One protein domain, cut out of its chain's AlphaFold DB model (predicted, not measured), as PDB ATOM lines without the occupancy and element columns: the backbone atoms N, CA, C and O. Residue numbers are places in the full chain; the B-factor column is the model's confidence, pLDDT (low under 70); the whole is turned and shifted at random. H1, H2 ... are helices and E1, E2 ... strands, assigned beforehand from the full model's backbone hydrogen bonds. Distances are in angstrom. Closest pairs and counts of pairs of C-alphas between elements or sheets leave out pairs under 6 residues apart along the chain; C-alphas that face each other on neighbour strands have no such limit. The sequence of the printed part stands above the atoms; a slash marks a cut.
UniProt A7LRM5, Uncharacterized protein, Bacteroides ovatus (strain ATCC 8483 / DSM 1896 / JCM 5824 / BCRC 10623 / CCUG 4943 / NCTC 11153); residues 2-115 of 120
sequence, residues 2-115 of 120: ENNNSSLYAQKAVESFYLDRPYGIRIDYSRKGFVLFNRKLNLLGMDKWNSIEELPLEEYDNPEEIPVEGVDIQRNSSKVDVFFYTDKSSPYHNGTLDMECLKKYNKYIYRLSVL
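What this domain is: This is residues 2 to 115 of the 120 residues of an uncharacterized protein of Bacteroides ovatus (strain ATCC 8483 / DSM 1896 / JCM 5824 / BCRC 10623 / CCUG 4943 / NCTC 11153) (UniProt A7LRM5). A small antiparallel sheet, E2 E1 E4 E3, makes a body with H2 and long loops; H1 extends it lengthwise, and residues 2 to 9 stick out. The loop of residues 38 to 71 wraps round the sheet's E2 edge. The 114 printed residues, under half in named elements, run H1 E1 E2 E3 E4 H2: mixed, compact, radius of gyration of the C-alphas 15.1 A, spans 55 by 28 by 23 A.

How they stand to each other: E1, residues 24 to 28, and E2, 33 to 37, form a hairpin, N 26 and O 35 2.9 A apart. E3, 72 to 76, and E4, 79 to 83, form another, N 74 and O 81 2.8 A apart. E1 and E4 are antiparallel neighbours, N 27 and O 80 2.8 A apart. Residues 33 to 34 also pair antiparallel with 58 to 59. H1, 3 to 20, and H2, 99 to 115, are apart; neither is on the sheet, H2 only just, with 4 pairs of C-alphas within 10 A. O i to N i+4 pairs are within hydrogen-bond range in 13 of 14 for H1 and 12 of 13 for H2.

Where its parts are: H1 spans 26.1 A from C-alpha 3 (61.681, 16.143, 5.735). H2, kinked by 26 degrees near residue 106, spans 24.2 A to C-alpha 115 (33.369, -14.382, 9.744).

The domain as a whole: The C-alphas of Glu 2 and Ser 30, the farthest apart, are 55.0 A apart. The printed part has no cut. The links E2 to E3 and E4 to H2 are long. Residues 2 to 6 have pLDDT under 70.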
ATOM      1  N   GLU A   2      61.666  20.248   4.503       50.66
ATOM      2  CA  GLU A   2      60.421  19.482   4.238       50.66
ATOM      3  C   GLU A   2      60.437  18.027   4.754       50.66
ATOM      4  O   GLU A   2      59.448  17.317   4.625       50.66
ATOM      5  N   ASN A   3      61.502  17.572   5.424       53.16
ATOM      6  CA  ASN A   3      61.681  16.143   5.735       53.16
ATOM      7  C   ASN A   3      61.204  15.670   7.124       53.16
ATOM      8  O   ASN A   3      61.342  14.487   7.425       53.16
ATOM      9  N   ASN A   4      60.616  16.528   7.967       57.78
ATOM     10  CA  ASN A   4      60.214  16.113   9.325       57.78
ATOM     11  C   ASN A   4      58.800  15.518   9.399       57.78
ATOM     12  O   ASN A   4      58.561  14.607  10.190       57.78
ATOM     13  N   ASN A   5      57.866  15.975   8.560       62.56
ATOM     14  CA  ASN A   5      56.469  15.543   8.654       62.56
ATOM     15  C   ASN A   5      56.256  14.141   8.067       62.56
ATOM     16  O   ASN A   5      55.599  13.314   8.691       62.56
ATOM     17  N   SER A   6      56.861  13.830   6.916       67.25
ATOM     18  CA  SER A   6      56.720  12.520   6.258       67.25
ATOM     19  C   SER A   6      57.260  11.362   7.106       67.25
ATOM     20  O   SER A   6      56.646  10.299   7.156       67.25
ATOM     21  N   SER A   7      58.368  11.584   7.825       78.75
ATOM     22  CA  SER A   7      58.937  10.604   8.762       78.75
ATOM     23  C   SER A   7      58.003  10.340   9.949       78.75
ATOM     24  O   SER A   7      57.758   9.189  10.306       78.75
ATOM     25  N   LEU A   8      57.394  11.395  10.501       84.75
ATOM     26  CA  LEU A   8      56.427  11.277  11.593       84.75
ATOM     27  C   LEU A   8      55.157  10.527  11.163       84.75
ATOM     28  O   LEU A   8      54.648   9.701  11.917       84.75
ATOM     29  N   TYR A   9      54.644  10.780   9.955       84.38
ATOM     30  CA  TYR A   9      53.492  10.038   9.429       84.38
ATOM     31  C   TYR A   9      53.807   8.554   9.214       84.38
ATOM     32  O   TYR A   9      52.978   7.709   9.545       84.38
ATOM     33  N   ALA A  10      55.003   8.228   8.714       85.81
ATOM     34  CA  ALA A  10      55.435   6.843   8.556       85.81
ATOM     35  C   ALA A  10      55.553   6.126   9.911       85.81
ATOM     36  O   ALA A  10      55.035   5.024  10.061       85.81
ATOM     37  N   GLN A  11      56.156   6.770  10.916       88.62
ATOM     38  CA  GLN A  11      56.249   6.222  12.275       88.62
ATOM     39  C   GLN A  11      54.867   5.961  12.878       88.62
ATOM     40  O   GLN A  11      54.608   4.857  13.350       88.62
ATOM     41  N   LYS A  12      53.944   6.921  12.762       90.94
ATOM     42  CA  LYS A  12      52.561   6.743  13.222       90.94
ATOM     43  C   LYS A  12      51.848   5.598  12.509       90.94
ATOM     44  O   LYS A  12      51.110   4.858  13.146       90.94
ATOM     45  N   ALA A  13      52.070   5.420  11.206       91.50
ATOM     46  CA  ALA A  13      51.478   4.309  10.462       91.50
ATOM     47  C   ALA A  13      51.996   2.944  10.951       91.50
ATOM     48  O   ALA A  13      51.221   1.992  11.040       91.50
ATOM     49  N   VAL A  14      53.285   2.859  11.297       93.38
ATOM     50  CA  VAL A  14      53.898   1.661  11.888       93.38
ATOM     51  C   VAL A  14      53.318   1.385  13.277       93.38
ATOM     52  O   VAL A  14      52.915   0.259  13.560       93.38
ATOM     53  N   GLU A  15      53.252   2.407  14.132       93.69
ATOM     54  CA  GLU A  15      52.705   2.300  15.490       93.69
ATOM     55  C   GLU A  15      51.235   1.874  15.469       93.69
ATOM     56  O   GLU A  15      50.890   0.862  16.079       93.69
ATOM     57  N   SER A  16      50.392   2.562  14.693       94.50
ATOM     58  CA  SER A  16      48.986   2.188  14.516       94.50
ATOM     59  C   SER A  16      48.834   0.774  13.967       94.50
ATOM     60  O   SER A  16      47.983   0.023  14.427       94.50
ATOM     61  N   PHE A  17      49.683   0.346  13.026       95.88
ATOM     62  CA  PHE A  17      49.629  -1.037  12.557       95.88
ATOM     63  C   PHE A  17      49.922  -2.037  13.684       95.88
ATOM     64  O   PHE A  17      49.216  -3.030  13.814       95.88
ATOM     65  N   TYR A  18      50.928  -1.794  14.525       96.38
ATOM     66  CA  TYR A  18      51.278  -2.725  15.603       96.38
ATOM     67  C   TYR A  18      50.328  -2.706  16.799       96.38
ATOM     68  O   TYR A  18      50.272  -3.707  17.520       96.38
ATOM     69  N   LEU A  19      49.605  -1.605  17.013       97.06
ATOM     70  CA  LEU A  19      48.677  -1.445  18.129       97.06
ATOM     71  C   LEU A  19      47.235  -1.773  17.755       97.06
ATOM     72  O   LEU A  19      46.573  -2.484  18.509       97.06
ATOM     73  N   ASP A  20      46.755  -1.279  16.617       97.38
ATOM     74  CA  ASP A  20      45.333  -1.305  16.259       97.38
ATOM     75  C   ASP A  20      44.963  -2.542  15.438       97.38
ATOM     76  O   ASP A  20      43.810  -2.974  15.449       97.38
ATOM     77  N   ARG A  21      45.929  -3.131  14.723       97.56
ATOM     78  CA  ARG A  21      45.680  -4.295  13.872       97.56
ATOM     79  C   ARG A  21      45.962  -5.604  14.613       97.56
ATOM     80  O   ARG A  21      46.910  -5.672  15.401       97.56
ATOM     81  N   PRO A  22      45.207  -6.680  14.321       98.12
ATOM     82  CA  PRO A  22      45.484  -7.992  14.891       98.12
ATOM     83  C   PRO A  22      46.902  -8.464  14.568       98.12
ATOM     84  O   PRO A  22      47.257  -8.646  13.403       98.12
ATOM     85  N   TYR A  23      47.701  -8.694  15.606       98.56
ATOM     86  CA  TYR A  23      48.919  -9.492  15.505       98.56
ATOM     87  C   TYR A  23      48.571 -10.978  15.474       98.56
ATOM     88  O   TYR A  23      49.138 -11.737  14.688       98.56
ATOM     89  N   GLY A  24      47.578 -11.363  16.271       98.44
ATOM     90  CA  GLY A  24      47.048 -12.707  16.278       98.44
ATOM     91  C   GLY A  24      45.654 -12.805  16.876       98.44
ATOM     92  O   GLY A  24      45.052 -11.815  17.302       98.44
ATOM     93  N   ILE A  25      45.155 -14.033  16.874       98.62
ATOM     94  CA  ILE A  25      43.916 -14.447  17.519       98.62
ATOM     95  C   ILE A  25      44.208 -15.654  18.403       98.62
ATOM     96  O   ILE A  25      44.893 -16.586  17.985       98.62
ATOM     97  N   ARG A  26      43.678 -15.638  19.622       98.25
ATOM     98  CA  ARG A  26      43.574 -16.819  20.471       98.25
ATOM     99  C   ARG A  26      42.167 -17.361  20.364       98.25
ATOM    100  O   ARG A  26      41.224 -16.608  20.568       98.25
ATOM    101  N   ILE A  27      42.039 -18.651  20.109       98.25
ATOM    102  CA  ILE A  27      40.781 -19.389  20.152       98.25
ATOM    103  C   ILE A  27      40.840 -20.299  21.374       98.25
ATOM    104  O   ILE A  27      41.809 -21.037  21.546       98.25
ATOM    105  N   ASP A  28      39.820 -20.248  22.221       97.19
ATOM    106  CA  ASP A  28      39.659 -21.113  23.384       97.19
ATOM    107  C   ASP A  28      38.398 -21.968  23.200       97.19
ATOM    108  O   ASP A  28      37.267 -21.500  23.360       97.19
ATOM    109  N   TYR A  29      38.600 -23.237  22.844       96.44
ATOM    110  CA  TYR A  29      37.516 -24.182  22.580       96.44
ATOM    111  C   TYR A  29      36.788 -24.601  23.862       96.44
ATOM    112  O   TYR A  29      35.592 -24.879  23.822       96.44
ATOM    113  N   SER A  30      37.475 -24.638  25.013       94.44
ATOM    114  CA  SER A  30      36.831 -25.050  26.268       94.44
ATOM    115  C   SER A  30      35.943 -23.950  26.834       94.44
ATOM    116  O   SER A  30      34.890 -24.243  27.398       94.44
ATOM    117  N   ARG A  31      36.342 -22.688  26.652       94.94
ATOM    118  CA  ARG A  31      35.564 -21.516  27.075       94.94
ATOM    119  C   ARG A  31      34.646 -20.958  25.989       94.94
ATOM    120  O   ARG A  31      33.950 -19.991  26.270       94.94
ATOM    121  N   LYS A  32      34.638 -21.560  24.793       96.12
ATOM    122  CA  LYS A  32      33.846 -21.131  23.632       96.12
ATOM    123  C   LYS A  32      33.989 -19.642  23.335       96.12
ATOM    124  O   LYS A  32      33.031 -18.874  23.363       96.12
ATOM    125  N   GLY A  33      35.222 -19.224  23.094       97.06
ATOM    126  CA  GLY A  33      35.490 -17.830  22.792       97.06
ATOM    127  C   GLY A  33      36.813 -17.620  22.095       97.06
ATOM    128  O   GLY A  33      37.602 -18.547  21.897       97.06
ATOM    129  N   PHE A  34      37.061 -16.376  21.727       98.00
ATOM    130  CA  PHE A  34      38.317 -15.964  21.129       98.00
ATOM    131  C   PHE A  34      38.737 -14.591  21.641       98.00
ATOM    132  O   PHE A  34      37.957 -13.873  22.253       98.00
ATOM    133  N   VAL A  35      39.977 -14.198  21.385       98.25
ATOM    134  CA  VAL A  35      40.417 -12.817  21.585       98.25
ATOM    135  C   VAL A  35      41.415 -12.428  20.513       98.25
ATOM    136  O   VAL A  35      42.341 -13.180  20.205       98.25
ATOM    137  N   LEU A  36      41.225 -11.243  19.935       98.44
ATOM    138  CA  LEU A  36      42.219 -10.612  19.074       98.44
ATOM    139  C   LEU A  36      43.210  -9.834  19.926       98.44
ATOM    140  O   LEU A  36      42.820  -9.088  20.824       98.44
ATOM    141  N   PHE A  37      44.490  -9.969  19.605       98.56
ATOM    142  CA  PHE A  37      45.549  -9.266  20.312       98.56
ATOM    143  C   PHE A  37      46.517  -8.592  19.343       98.56
ATOM    144  O   PHE A  37      46.740  -9.046  18.217       98.56
ATOM    145  N   ASN A  38      47.084  -7.480  19.791       98.25
ATOM    146  CA  ASN A  38      48.059  -6.685  19.067       98.25
ATOM    147  C   ASN A  38      49.490  -7.174  19.338       98.25
ATOM    148  O   ASN A  38      49.720  -8.155  20.052       98.25
ATOM    149  N   ARG A  39      50.490  -6.486  18.778       97.19
ATOM    150  CA  ARG A  39      51.889  -6.931  18.879       97.19
ATOM    151  C   ARG A  39      52.466  -6.843  20.296       97.19
ATOM    152  O   ARG A  39      53.469  -7.487  20.582       97.19
ATOM    153  N   LYS A  40      51.815  -6.093  21.192       97.69
ATOM    154  CA  LYS A  40      52.127  -6.039  22.627       97.69
ATOM    155  C   LYS A  40      51.439  -7.145  23.440       97.69
ATOM    156  O   LYS A  40      51.460  -7.094  24.670       97.69
ATOM    157  N   LEU A  41      50.844  -8.133  22.762       97.94
ATOM    158  CA  LEU A  41      50.087  -9.237  23.360       97.94
ATOM    159  C   LEU A  41      48.932  -8.738  24.239       97.94
ATOM    160  O   LEU A  41      48.598  -9.336  25.259       97.94
ATOM    161  N   ASN A  42      48.345  -7.608  23.845       98.38
ATOM    162  CA  ASN A  42      47.244  -6.965  24.541       98.38
ATOM    163  C   ASN A  42      46.081  -6.708  23.578       98.38
ATOM    164  O   ASN A  42      46.202  -6.954  22.380       98.38
ATOM    165  N   LEU A  43      44.957  -6.211  24.088       98.00
ATOM    166  CA  LEU A  43      43.813  -5.827  23.263       98.00
ATOM    167  C   LEU A  43      44.215  -4.812  22.184       98.00
ATOM    168  O   LEU A  43      45.130  -4.004  22.368       98.00
ATOM    169  N   LEU A  44      43.497  -4.841  21.061       97.69
ATOM    170  CA  LEU A  44      43.692  -3.883  19.973       97.69
ATOM    171  C   LEU A  44      43.548  -2.439  20.494       97.69
ATOM    172  O   LEU A  44      42.680  -2.143  21.313       97.69
ATOM    173  N   GLY A  45      44.442  -1.558  20.049       97.19
ATOM    174  CA  GLY A  45      44.546  -0.160  20.476       97.19
ATOM    175  C   GLY A  45      45.264   0.076  21.811       97.19
ATOM    176  O   GLY A  45      45.495   1.226  22.181       97.19
ATOM    177  N   MET A  46      45.646  -0.970  22.556       97.31
ATOM    178  CA  MET A  46      46.332  -0.808  23.844       97.31
ATOM    179  C   MET A  46      47.853  -0.731  23.693       97.31
ATOM    180  O   MET A  46      48.503  -1.687  23.269       97.31
ATOM    181  N   ASP A  47      48.443   0.368  24.167       96.19
ATOM    182  CA  ASP A  47      49.891   0.621  24.119       96.19
ATOM    183  C   ASP A  47      50.668   0.087  25.346       96.19
ATOM    184  O   ASP A  47      51.733   0.580  25.722       96.19
ATOM    185  N   LYS A  48      50.161  -0.963  25.997       96.88
ATOM    186  CA  LYS A  48      50.801  -1.592  27.164       96.88
ATOM    187  C   LYS A  48      51.027  -3.076  26.910       96.88
ATOM    188  O   LYS A  48      50.127  -3.747  26.420       96.88
ATOM    189  N   TRP A  49      52.201  -3.579  27.288       97.50
ATOM    190  CA  TRP A  49      52.478  -5.016  27.290       97.50
ATOM    191  C   TRP A  49      51.549  -5.760  28.246       97.50
ATOM    192  O   TRP A  49      51.287  -5.286  29.356       97.50
ATOM    193  N   ASN A  50      51.071  -6.917  27.802       97.56
ATOM    194  CA  ASN A  50      50.244  -7.818  28.593       97.56
ATOM    195  C   ASN A  50      50.553  -9.286  28.237       97.56
ATOM    196  O   ASN A  50      51.475  -9.563  27.470       97.56
ATOM    197  N   SER A  51      49.802 -10.219  28.813       96.38
ATOM    198  CA  SER A  51      49.817 -11.640  28.485       96.38
ATOM    199  C   SER A  51      48.499 -12.041  27.834       96.38
ATOM    200  O   SER A  51      47.431 -11.694  28.335       96.38
ATOM    201  N   ILE A  52      48.560 -12.853  26.773       96.12
ATOM    202  CA  ILE A  52      47.366 -13.389  26.096       96.12
ATOM    203  C   ILE A  52      46.506 -14.220  27.074       96.12
ATOM    204  O   ILE A  52      45.293 -14.319  26.910       96.12
ATOM    205  N   GLU A  53      47.107 -14.827  28.108       94.75
ATOM    206  CA  GLU A  53      46.372 -15.604  29.125       94.75
ATOM    207  C   GLU A  53      45.441 -14.743  29.987       94.75
ATOM    208  O   GLU A  53      44.455 -15.253  30.515       94.75
ATOM    209  N   GLU A  54      45.747 -13.453  30.123       94.81
ATOM    210  CA  GLU A  54      45.021 -12.512  30.981       94.81
ATOM    211  C   GLU A  54      43.948 -11.726  30.218       94.81
ATOM    212  O   GLU A  54      43.177 -10.979  30.822       94.81
ATOM    213  N   LEU A  55      43.889 -11.870  28.890       97.38
ATOM    214  CA  LEU A  55      42.947 -11.117  28.074       97.38
ATOM    215  C   LEU A  55      41.520 -11.665  28.205       97.38
ATOM    216  O   LEU A  55      41.318 -12.883  28.274       97.38
ATOM    217  N   PRO A  56      40.507 -10.780  28.213       97.44
ATOM    218  CA  PRO A  56      39.118 -11.208  28.178       97.44
ATOM    219  C   PRO A  56      38.813 -11.895  26.843       97.44
ATOM    220  O   PRO A  56      39.218 -11.414  25.787       97.44
ATOM    221  N   LEU A  57      38.082 -13.008  26.904       97.44
ATOM    222  CA  LEU A  57      37.568 -13.681  25.716       97.44
ATOM    223  C   LEU A  57      36.240 -13.052  25.300       97.44
ATOM    224  O   LEU A  57      35.384 -12.780  26.139       97.44
ATOM    225  N   GLU A  58      36.074 -12.874  24.001       97.38
ATOM    226  CA  GLU A  58      34.790 -12.659  23.355       97.38
ATOM    227  C   GLU A  58      34.109 -14.019  23.189       97.38
ATOM    228  O   GLU A  58      34.705 -14.951  22.642       97.38
ATOM    229  N   GLU A  59      32.883 -14.149  23.693       96.81
ATOM    230  CA  GLU A  59      32.092 -15.371  23.532       96.81
ATOM    231  C   GLU A  59      31.756 -15.595  22.054       96.81
ATOM    232  O   GLU A  59      31.410 -14.664  21.323       96.81
ATOM    233  N   TYR A  60      31.875 -16.843  21.610       95.81
ATOM    234  CA  TYR A  60      31.578 -17.239  20.242       95.81
ATOM    235  C   TYR A  60      31.077 -18.680  20.240       95.81
ATOM    236  O   TYR A  60      31.793 -19.581  20.673       95.81
ATOM    237  N   ASP A  61      29.850 -18.899  19.766       91.81
ATOM    238  CA  ASP A  61      29.150 -20.181  19.932       91.81
ATOM    239  C   ASP A  61      29.886 -21.370  19.289       91.81
ATOM    240  O   ASP A  61      29.893 -22.467  19.861       91.81
ATOM    241  N   ASN A  62      30.534 -21.127  18.140       94.56
ATOM    242  CA  ASN A  62      31.190 -22.133  17.295       94.56
ATOM    243  C   ASN A  62      32.670 -21.781  17.019       94.56
ATOM    244  O   ASN A  62      33.029 -21.455  15.883       94.56
ATOM    245  N   PRO A  63      33.566 -21.812  18.023       94.44
ATOM    246  CA  PRO A  63      34.983 -21.455  17.853       94.44
ATOM    247  C   PRO A  63      35.717 -22.302  16.798       94.44
ATOM    248  O   PRO A  63      36.742 -21.876  16.269       94.44
ATOM    249  N   GLU A  64      35.200 -23.482  16.456       93.75
ATOM    250  CA  GLU A  64      35.719 -24.368  15.409       93.75
ATOM    251  C   GLU A  64      35.587 -23.788  13.992       93.75
ATOM    252  O   GLU A  64      36.320 -24.206  13.097       93.75
ATOM    253  N   GLU A  65      34.687 -22.823  13.777       95.25
ATOM    254  CA  GLU A  65      34.532 -22.134  12.488       95.25
ATOM    255  C   GLU A  65      35.632 -21.093  12.239       95.25
ATOM    256  O   GLU A  65      35.860 -20.691  11.095       95.25
ATOM    257  N   ILE A  66      36.330 -20.653  13.294       96.31
ATOM    258  CA  ILE A  66      37.381 -19.644  13.177       96.31
ATOM    259  C   ILE A  66      38.579 -20.242  12.417       96.31
ATOM    260  O   ILE A  66      39.139 -21.255  12.850       96.31
ATOM    261  N   PRO A  67      39.027 -19.627  11.299       94.81
ATOM    262  CA  PRO A  67      40.126 -20.152  10.507       94.81
ATOM    263  C   PRO A  67      41.418 -20.218  11.318       94.81
ATOM    264  O   PRO A  67      41.945 -19.202  11.770       94.81
ATOM    265  N   VAL A  68      41.983 -21.419  11.421       96.25
ATOM    266  CA  VAL A  68      43.308 -21.638  12.010       96.25
ATOM    267  C   VAL A  68      44.372 -21.508  10.917       96.25
ATOM    268  O   VAL A  68      45.066 -22.462  10.567       96.25
ATOM    269  N   GLU A  69      44.447 -20.316  10.324       95.12
ATOM    270  CA  GLU A  69      45.373 -19.967   9.247       95.12
ATOM    271  C   GLU A  69      46.179 -18.721   9.628       95.12
ATOM    272  O   GLU A  69      45.620 -17.652   9.869       95.12
ATOM    273  N   GLY A  70      47.504 -18.841   9.632       96.25
ATOM    274  CA  GLY A  70      48.416 -17.743   9.931       96.25
ATOM    275  C   GLY A  70      49.839 -18.072   9.500       96.25
ATOM    276  O   GLY A  70      50.076 -19.062   8.804       96.25
ATOM    277  N   VAL A  71      50.781 -17.229   9.907       97.69
ATOM    278  CA  VAL A  71      52.217 -17.438   9.689       97.69
ATOM    279  C   VAL A  71      52.797 -18.386  10.737       97.69
ATOM    280  O   VAL A  71      53.611 -19.236  10.388       97.69
ATOM    281  N   ASP A  72      52.369 -18.256  11.993       97.81
ATOM    282  CA  ASP A  72      52.715 -19.180  13.077       97.81
ATOM    283  C   ASP A  72      51.448 -19.618  13.817       97.81
ATOM    284  O   ASP A  72      50.498 -18.843  13.953       97.81
ATOM    285  N   ILE A  73      51.413 -20.878  14.251       98.19
ATOM    286  CA  ILE A  73      50.256 -21.486  14.913       98.19
ATOM    287  C   ILE A  73      50.759 -22.288  16.107       98.19
ATOM    288  O   ILE A  73      51.436 -23.305  15.951       98.19
ATOM    289  N   GLN A  74      50.358 -21.870  17.299       97.44
ATOM    290  CA  GLN A  74      50.725 -22.511  18.553       97.44
ATOM    291  C   GLN A  74      49.491 -23.176  19.147       97.44
ATOM    292  O   GLN A  74      48.449 -22.554  19.331       97.44
ATOM    293  N   ARG A  75      49.587 -24.478  19.417       96.56
ATOM    294  CA  ARG A  75      48.470 -25.277  19.929       96.56
ATOM    295  C   ARG A  75      48.780 -25.725  21.345       96.56
ATOM    296  O   ARG A  75      49.839 -26.297  21.588       96.56
ATOM    297  N   ASN A  76      47.839 -25.523  22.257       91.38
ATOM    298  CA  ASN A  76      47.921 -26.028  23.619       91.38
ATOM    299  C   ASN A  76      46.570 -26.598  24.033       91.38
ATOM    300  O   ASN A  76      45.655 -25.831  24.276       91.38
ATOM    301  N   SER A  77      46.471 -27.919  24.189       87.50
ATOM    302  CA  SER A  77      45.307 -28.627  24.748       87.50
ATOM    303  C   SER A  77      43.951 -28.153  24.186       87.50
ATOM    304  O   SER A  77      43.506 -28.696  23.179       87.50
ATOM    305  N   SER A  78      43.306 -27.148  24.799       93.88
ATOM    306  CA  SER A  78      42.021 -26.561  24.381       93.88
ATOM    307  C   SER A  78      42.111 -25.172  23.733       93.88
ATOM    308  O   SER A  78      41.079 -24.577  23.438       93.88
ATOM    309  N   LYS A  79      43.315 -24.636  23.534       96.94
ATOM    310  CA  LYS A  79      43.581 -23.302  22.994       96.94
ATOM    311  C   LYS A  79      44.457 -23.368  21.752       96.94
ATOM    312  O   LYS A  79      45.340 -24.225  21.632       96.94
ATOM    313  N   VAL A  80      44.242 -22.425  20.848       98.12
ATOM    314  CA  VAL A  80      45.079 -22.226  19.668       98.12
ATOM    315  C   VAL A  80      45.351 -20.745  19.489       98.12
ATOM    316  O   VAL A  80      44.417 -19.956  19.386       98.12
ATOM    317  N   ASP A  81      46.627 -20.398  19.396       98.31
ATOM    318  CA  ASP A  81      47.084 -19.055  19.075       98.31
ATOM    319  C   ASP A  81      47.564 -19.032  17.633       98.31
ATOM    320  O   ASP A  81      48.426 -19.816  17.232       98.31
ATOM    321  N   VAL A  82      46.992 -18.136  16.842       98.44
ATOM    322  CA  VAL A  82      47.352 -17.924  15.445       98.44
ATOM    323  C   VAL A  82      47.970 -16.543  15.322       98.44
ATOM    324  O   VAL A  82      47.339 -15.552  15.678       98.44
ATOM    325  N   PHE A  83      49.184 -16.472  14.786       98.50
ATOM    326  CA  PHE A  83      49.906 -15.229  14.534       98.50
ATOM    327  C   PHE A  83      49.900 -14.933  13.036       98.50
ATOM    328  O   PHE A  83      50.311 -15.761  12.220       98.50
ATOM    329  N   PHE A  84      49.442 -13.745  12.652       98.38
ATOM    330  CA  PHE A  84      49.259 -13.373  11.243       98.38
ATOM    331  C   PHE A  84      50.530 -12.853  10.576       98.38
ATOM    332  O   PHE A  84      50.585 -12.743   9.352       98.38
ATOM    333  N   TYR A  85      51.544 -12.522  11.369       97.88
ATOM    334  CA  TYR A  85      52.879 -12.172  10.910       97.88
ATOM    335  C   TYR A  85      53.899 -12.442  12.019       97.88
ATOM    336  O   TYR A  85      53.555 -12.716  13.162       97.88
ATOM    337  N   THR A  86      55.172 -12.355  11.664       96.00
ATOM    338  CA  THR A  86      56.334 -12.403  12.556       96.00
ATOM    339  C   THR A  86      57.177 -11.155  12.331       96.00
ATOM    340  O   THR A  86      56.923 -10.386  11.402       96.00
ATOM    341  N   ASP A  87      58.248 -10.980  13.098       92.62
ATOM    342  CA  ASP A  87      59.184  -9.870  12.894       92.62
ATOM    343  C   ASP A  87      59.738  -9.793  11.463       92.62
ATOM    344  O   ASP A  87      60.049  -8.704  10.998       92.62
ATOM    345  N   LYS A  88      59.814 -10.924  10.744       92.94
ATOM    346  CA  LYS A  88      60.314 -11.002   9.358       92.94
ATOM    347  C   LYS A  88      59.231 -10.903   8.282       92.94
ATOM    348  O   LYS A  88      59.565 -10.739   7.119       92.94
ATOM    349  N   SER A  89      57.961 -11.068   8.649       94.88
ATOM    350  CA  SER A  89      56.818 -11.041   7.716       94.88
ATOM    351  C   SER A  89      55.823  -9.921   8.024       94.88
ATOM    352  O   SER A  89      54.783  -9.811   7.376       94.88
ATOM    353  N   SER A  90      56.144  -9.073   9.006       95.50
ATOM    354  CA  SER A  90      55.437  -7.823   9.257       95.50
ATOM    355  C   SER A  90      55.478  -6.952   8.001       95.50
ATOM    356  O   SER A  90      56.562  -6.761   7.449       95.50
ATOM    357  N   PRO A  91      54.362  -6.320   7.598       95.88
ATOM    358  CA  PRO A  91      54.355  -5.315   6.537       95.88
ATOM    359  C   PRO A  91      55.349  -4.166   6.736       95.88
ATOM    360  O   PRO A  91      55.646  -3.464   5.783       95.88
ATOM    361  N   TYR A  92      55.872  -3.967   7.947       93.75
ATOM    362  CA  TYR A  92      56.833  -2.913   8.272       93.75
ATOM    363  C   TYR A  92      58.177  -3.453   8.792       93.75
ATOM    364  O   TYR A  92      58.891  -2.741   9.502       93.75
ATOM    365  N   HIS A  93      58.544  -4.703   8.481       88.00
ATOM    366  CA  HIS A  93      59.737  -5.357   9.045       88.00
ATOM    367  C   HIS A  93      61.063  -4.607   8.800       88.00
ATOM    368  O   HIS A  93      61.956  -4.655   9.641       88.00
ATOM    369  N   ASN A  94      61.188  -3.879   7.683       81.19
ATOM    370  CA  ASN A  94      62.385  -3.109   7.312       81.19
ATOM    371  C   ASN A  94      62.243  -1.595   7.560       81.19
ATOM    372  O   ASN A  94      62.986  -0.800   6.989       81.19
ATOM    373  N   GLY A  95      61.254  -1.165   8.351       78.50
ATOM    374  CA  GLY A  95      60.955   0.259   8.566       78.50
ATOM    375  C   GLY A  95      60.270   0.951   7.378       78.50
ATOM    376  O   GLY A  95      59.847   2.098   7.492       78.50
ATOM    377  N   THR A  96      60.104   0.249   6.258       85.06
ATOM    378  CA  THR A  96      59.308   0.661   5.097       85.06
ATOM    379  C   THR A  96      58.166  -0.318   4.869       85.06
ATOM    380  O   THR A  96      58.280  -1.490   5.226       85.06
ATOM    381  N   LEU A  97      57.087   0.152   4.240       91.56
ATOM    382  CA  LEU A  97      55.940  -0.687   3.909       91.56
ATOM    383  C   LEU A  97      56.280  -1.697   2.799       91.56
ATOM    384  O   LEU A  97      56.578  -1.311   1.669       91.56
ATOM    385  N   ASP A  98      56.157  -2.981   3.110       95.50
ATOM    386  CA  ASP A  98      56.172  -4.092   2.166       95.50
ATOM    387  C   ASP A  98      54.732  -4.451   1.765       95.50
ATOM    388  O   ASP A  98      53.928  -4.970   2.548       95.50
ATOM    389  N   MET A  99      54.412  -4.184   0.499       95.62
ATOM    390  CA  MET A  99      53.088  -4.431  -0.071       95.62
ATOM    391  C   MET A  99      52.762  -5.918  -0.238       95.62
ATOM    392  O   MET A  99      51.584  -6.277  -0.242       95.62
ATOM    393  N   GLU A 100      53.752  -6.791  -0.408       96.25
ATOM    394  CA  GLU A 100      53.527  -8.232  -0.514       96.25
ATOM    395  C   GLU A 100      53.183  -8.821   0.857       96.25
ATOM    396  O   GLU A 100      52.189  -9.543   0.986       96.25
ATOM    397  N   CYS A 101      53.940  -8.443   1.890       96.88
ATOM    398  CA  CYS A 101      53.636  -8.802   3.274       96.88
ATOM    399  C   CYS A 101      52.259  -8.267   3.692       96.88
ATOM    400  O   CYS A 101      51.448  -9.020   4.236       96.88
ATOM    401  N   LEU A 102      51.930  -7.013   3.346       97.00
ATOM    402  CA  LEU A 102      50.609  -6.435   3.618       97.00
ATOM    403  C   LEU A 102      49.474  -7.204   2.925       97.00
ATOM    404  O   LEU A 102      48.436  -7.453   3.534       97.00
ATOM    405  N   LYS A 103      49.652  -7.604   1.660       97.31
ATOM    406  CA  LYS A 103      48.646  -8.392   0.927       97.31
ATOM    407  C   LYS A 103      48.417  -9.762   1.562       97.31
ATOM    408  O   LYS A 103      47.266 -10.180   1.683       97.31
ATOM    409  N   LYS A 104      49.488 -10.453   1.969       97.00
ATOM    410  CA  LYS A 104      49.397 -11.749   2.665       97.00
ATOM    411  C   LYS A 104      48.662 -11.596   3.993       97.00
ATOM    412  O   LYS A 104      47.692 -12.310   4.222       97.00
ATOM    413  N   TYR A 105      49.056 -10.608   4.794       98.12
ATOM    414  CA  TYR A 105      48.393 -10.255   6.046       98.12
ATOM    415  C   TYR A 105      46.889  -9.996   5.849       98.12
ATOM    416  O   TYR A 105      46.051 -10.652   6.467       98.12
ATOM    417  N   ASN A 106      46.533  -9.115   4.909       97.44
ATOM    418  CA  ASN A 106      45.142  -8.743   4.645       97.44
ATOM    419  C   ASN A 106      44.274  -9.920   4.180       97.44
ATOM    420  O   ASN A 106      43.064  -9.885   4.385       97.44
ATOM    421  N   LYS A 107      44.851 -10.973   3.585       97.00
ATOM    422  CA  LYS A 107      44.100 -12.184   3.220       97.00
ATOM    423  C   LYS A 107      43.552 -12.907   4.457       97.00
ATOM    424  O   LYS A 107      42.410 -13.364   4.420       97.00
ATOM    425  N   TYR A 108      44.338 -12.987   5.533       97.38
ATOM    426  CA  TYR A 108      43.890 -13.563   6.803       97.38
ATOM    427  C   TYR A 108      42.836 -12.671   7.460       97.38
ATOM    428  O   TYR A 108      41.746 -13.136   7.792       97.38
ATOM    429  N   ILE A 109      43.122 -11.368   7.553       97.62
ATOM    430  CA  ILE A 109      42.233 -10.404   8.212       97.62
ATOM    431  C   ILE A 109      40.886 -10.290   7.505       97.62
ATOM    432  O   ILE A 109      39.862 -10.250   8.174       97.62
ATOM    433  N   TYR A 110      40.859 -10.292   6.170       96.88
ATOM    434  CA  TYR A 110      39.611 -10.224   5.410       96.88
ATOM    435  C   TYR A 110      38.707 -11.437   5.655       96.88
ATOM    436  O   TYR A 110      37.501 -11.294   5.823       96.88
ATOM    437  N   ARG A 111      39.273 -12.649   5.696       95.31
ATOM    438  CA  ARG A 111      38.485 -13.850   6.017       95.31
ATOM    439  C   ARG A 111      37.903 -13.765   7.424       95.31
ATOM    440  O   ARG A 111      36.732 -14.077   7.620       95.31
ATOM    441  N   LEU A 112      38.712 -13.315   8.377       96.06
ATOM    442  CA  LEU A 112      38.303 -13.201   9.768       96.06
ATOM    443  C   LEU A 112      37.262 -12.095   9.984       96.06
ATOM    444  O   LEU A 112      36.310 -12.297  10.726       96.06
ATOM    445  N   SER A 113      37.398 -10.952   9.309       96.00
ATOM    446  CA  SER A 113      36.449  -9.839   9.404       96.00
ATOM    447  C   SER A 113      35.072 -10.208   8.858       96.00
ATOM    448  O   SER A 113      34.059  -9.850   9.458       96.00
ATOM    449  N   VAL A 114      35.028 -10.975   7.762       96.56
ATOM    450  CA  VAL A 114      33.783 -11.520   7.204       96.56
ATOM    451  C   VAL A 114      33.131 -12.501   8.177       96.56
ATOM    452  O   VAL A 114      31.930 -12.392   8.402       96.56
ATOM    453  N   LEU A 115      33.902 -13.415   8.779       95.62
ATOM    454  CA  LEU A 115      33.369 -14.382   9.744       95.62
ATOM    455  C   LEU A 115      32.819 -13.698  11.001       95.62
ATOM    456  O   LEU A 115      31.702 -13.976  11.420       95.62
TER     457      LEU A 115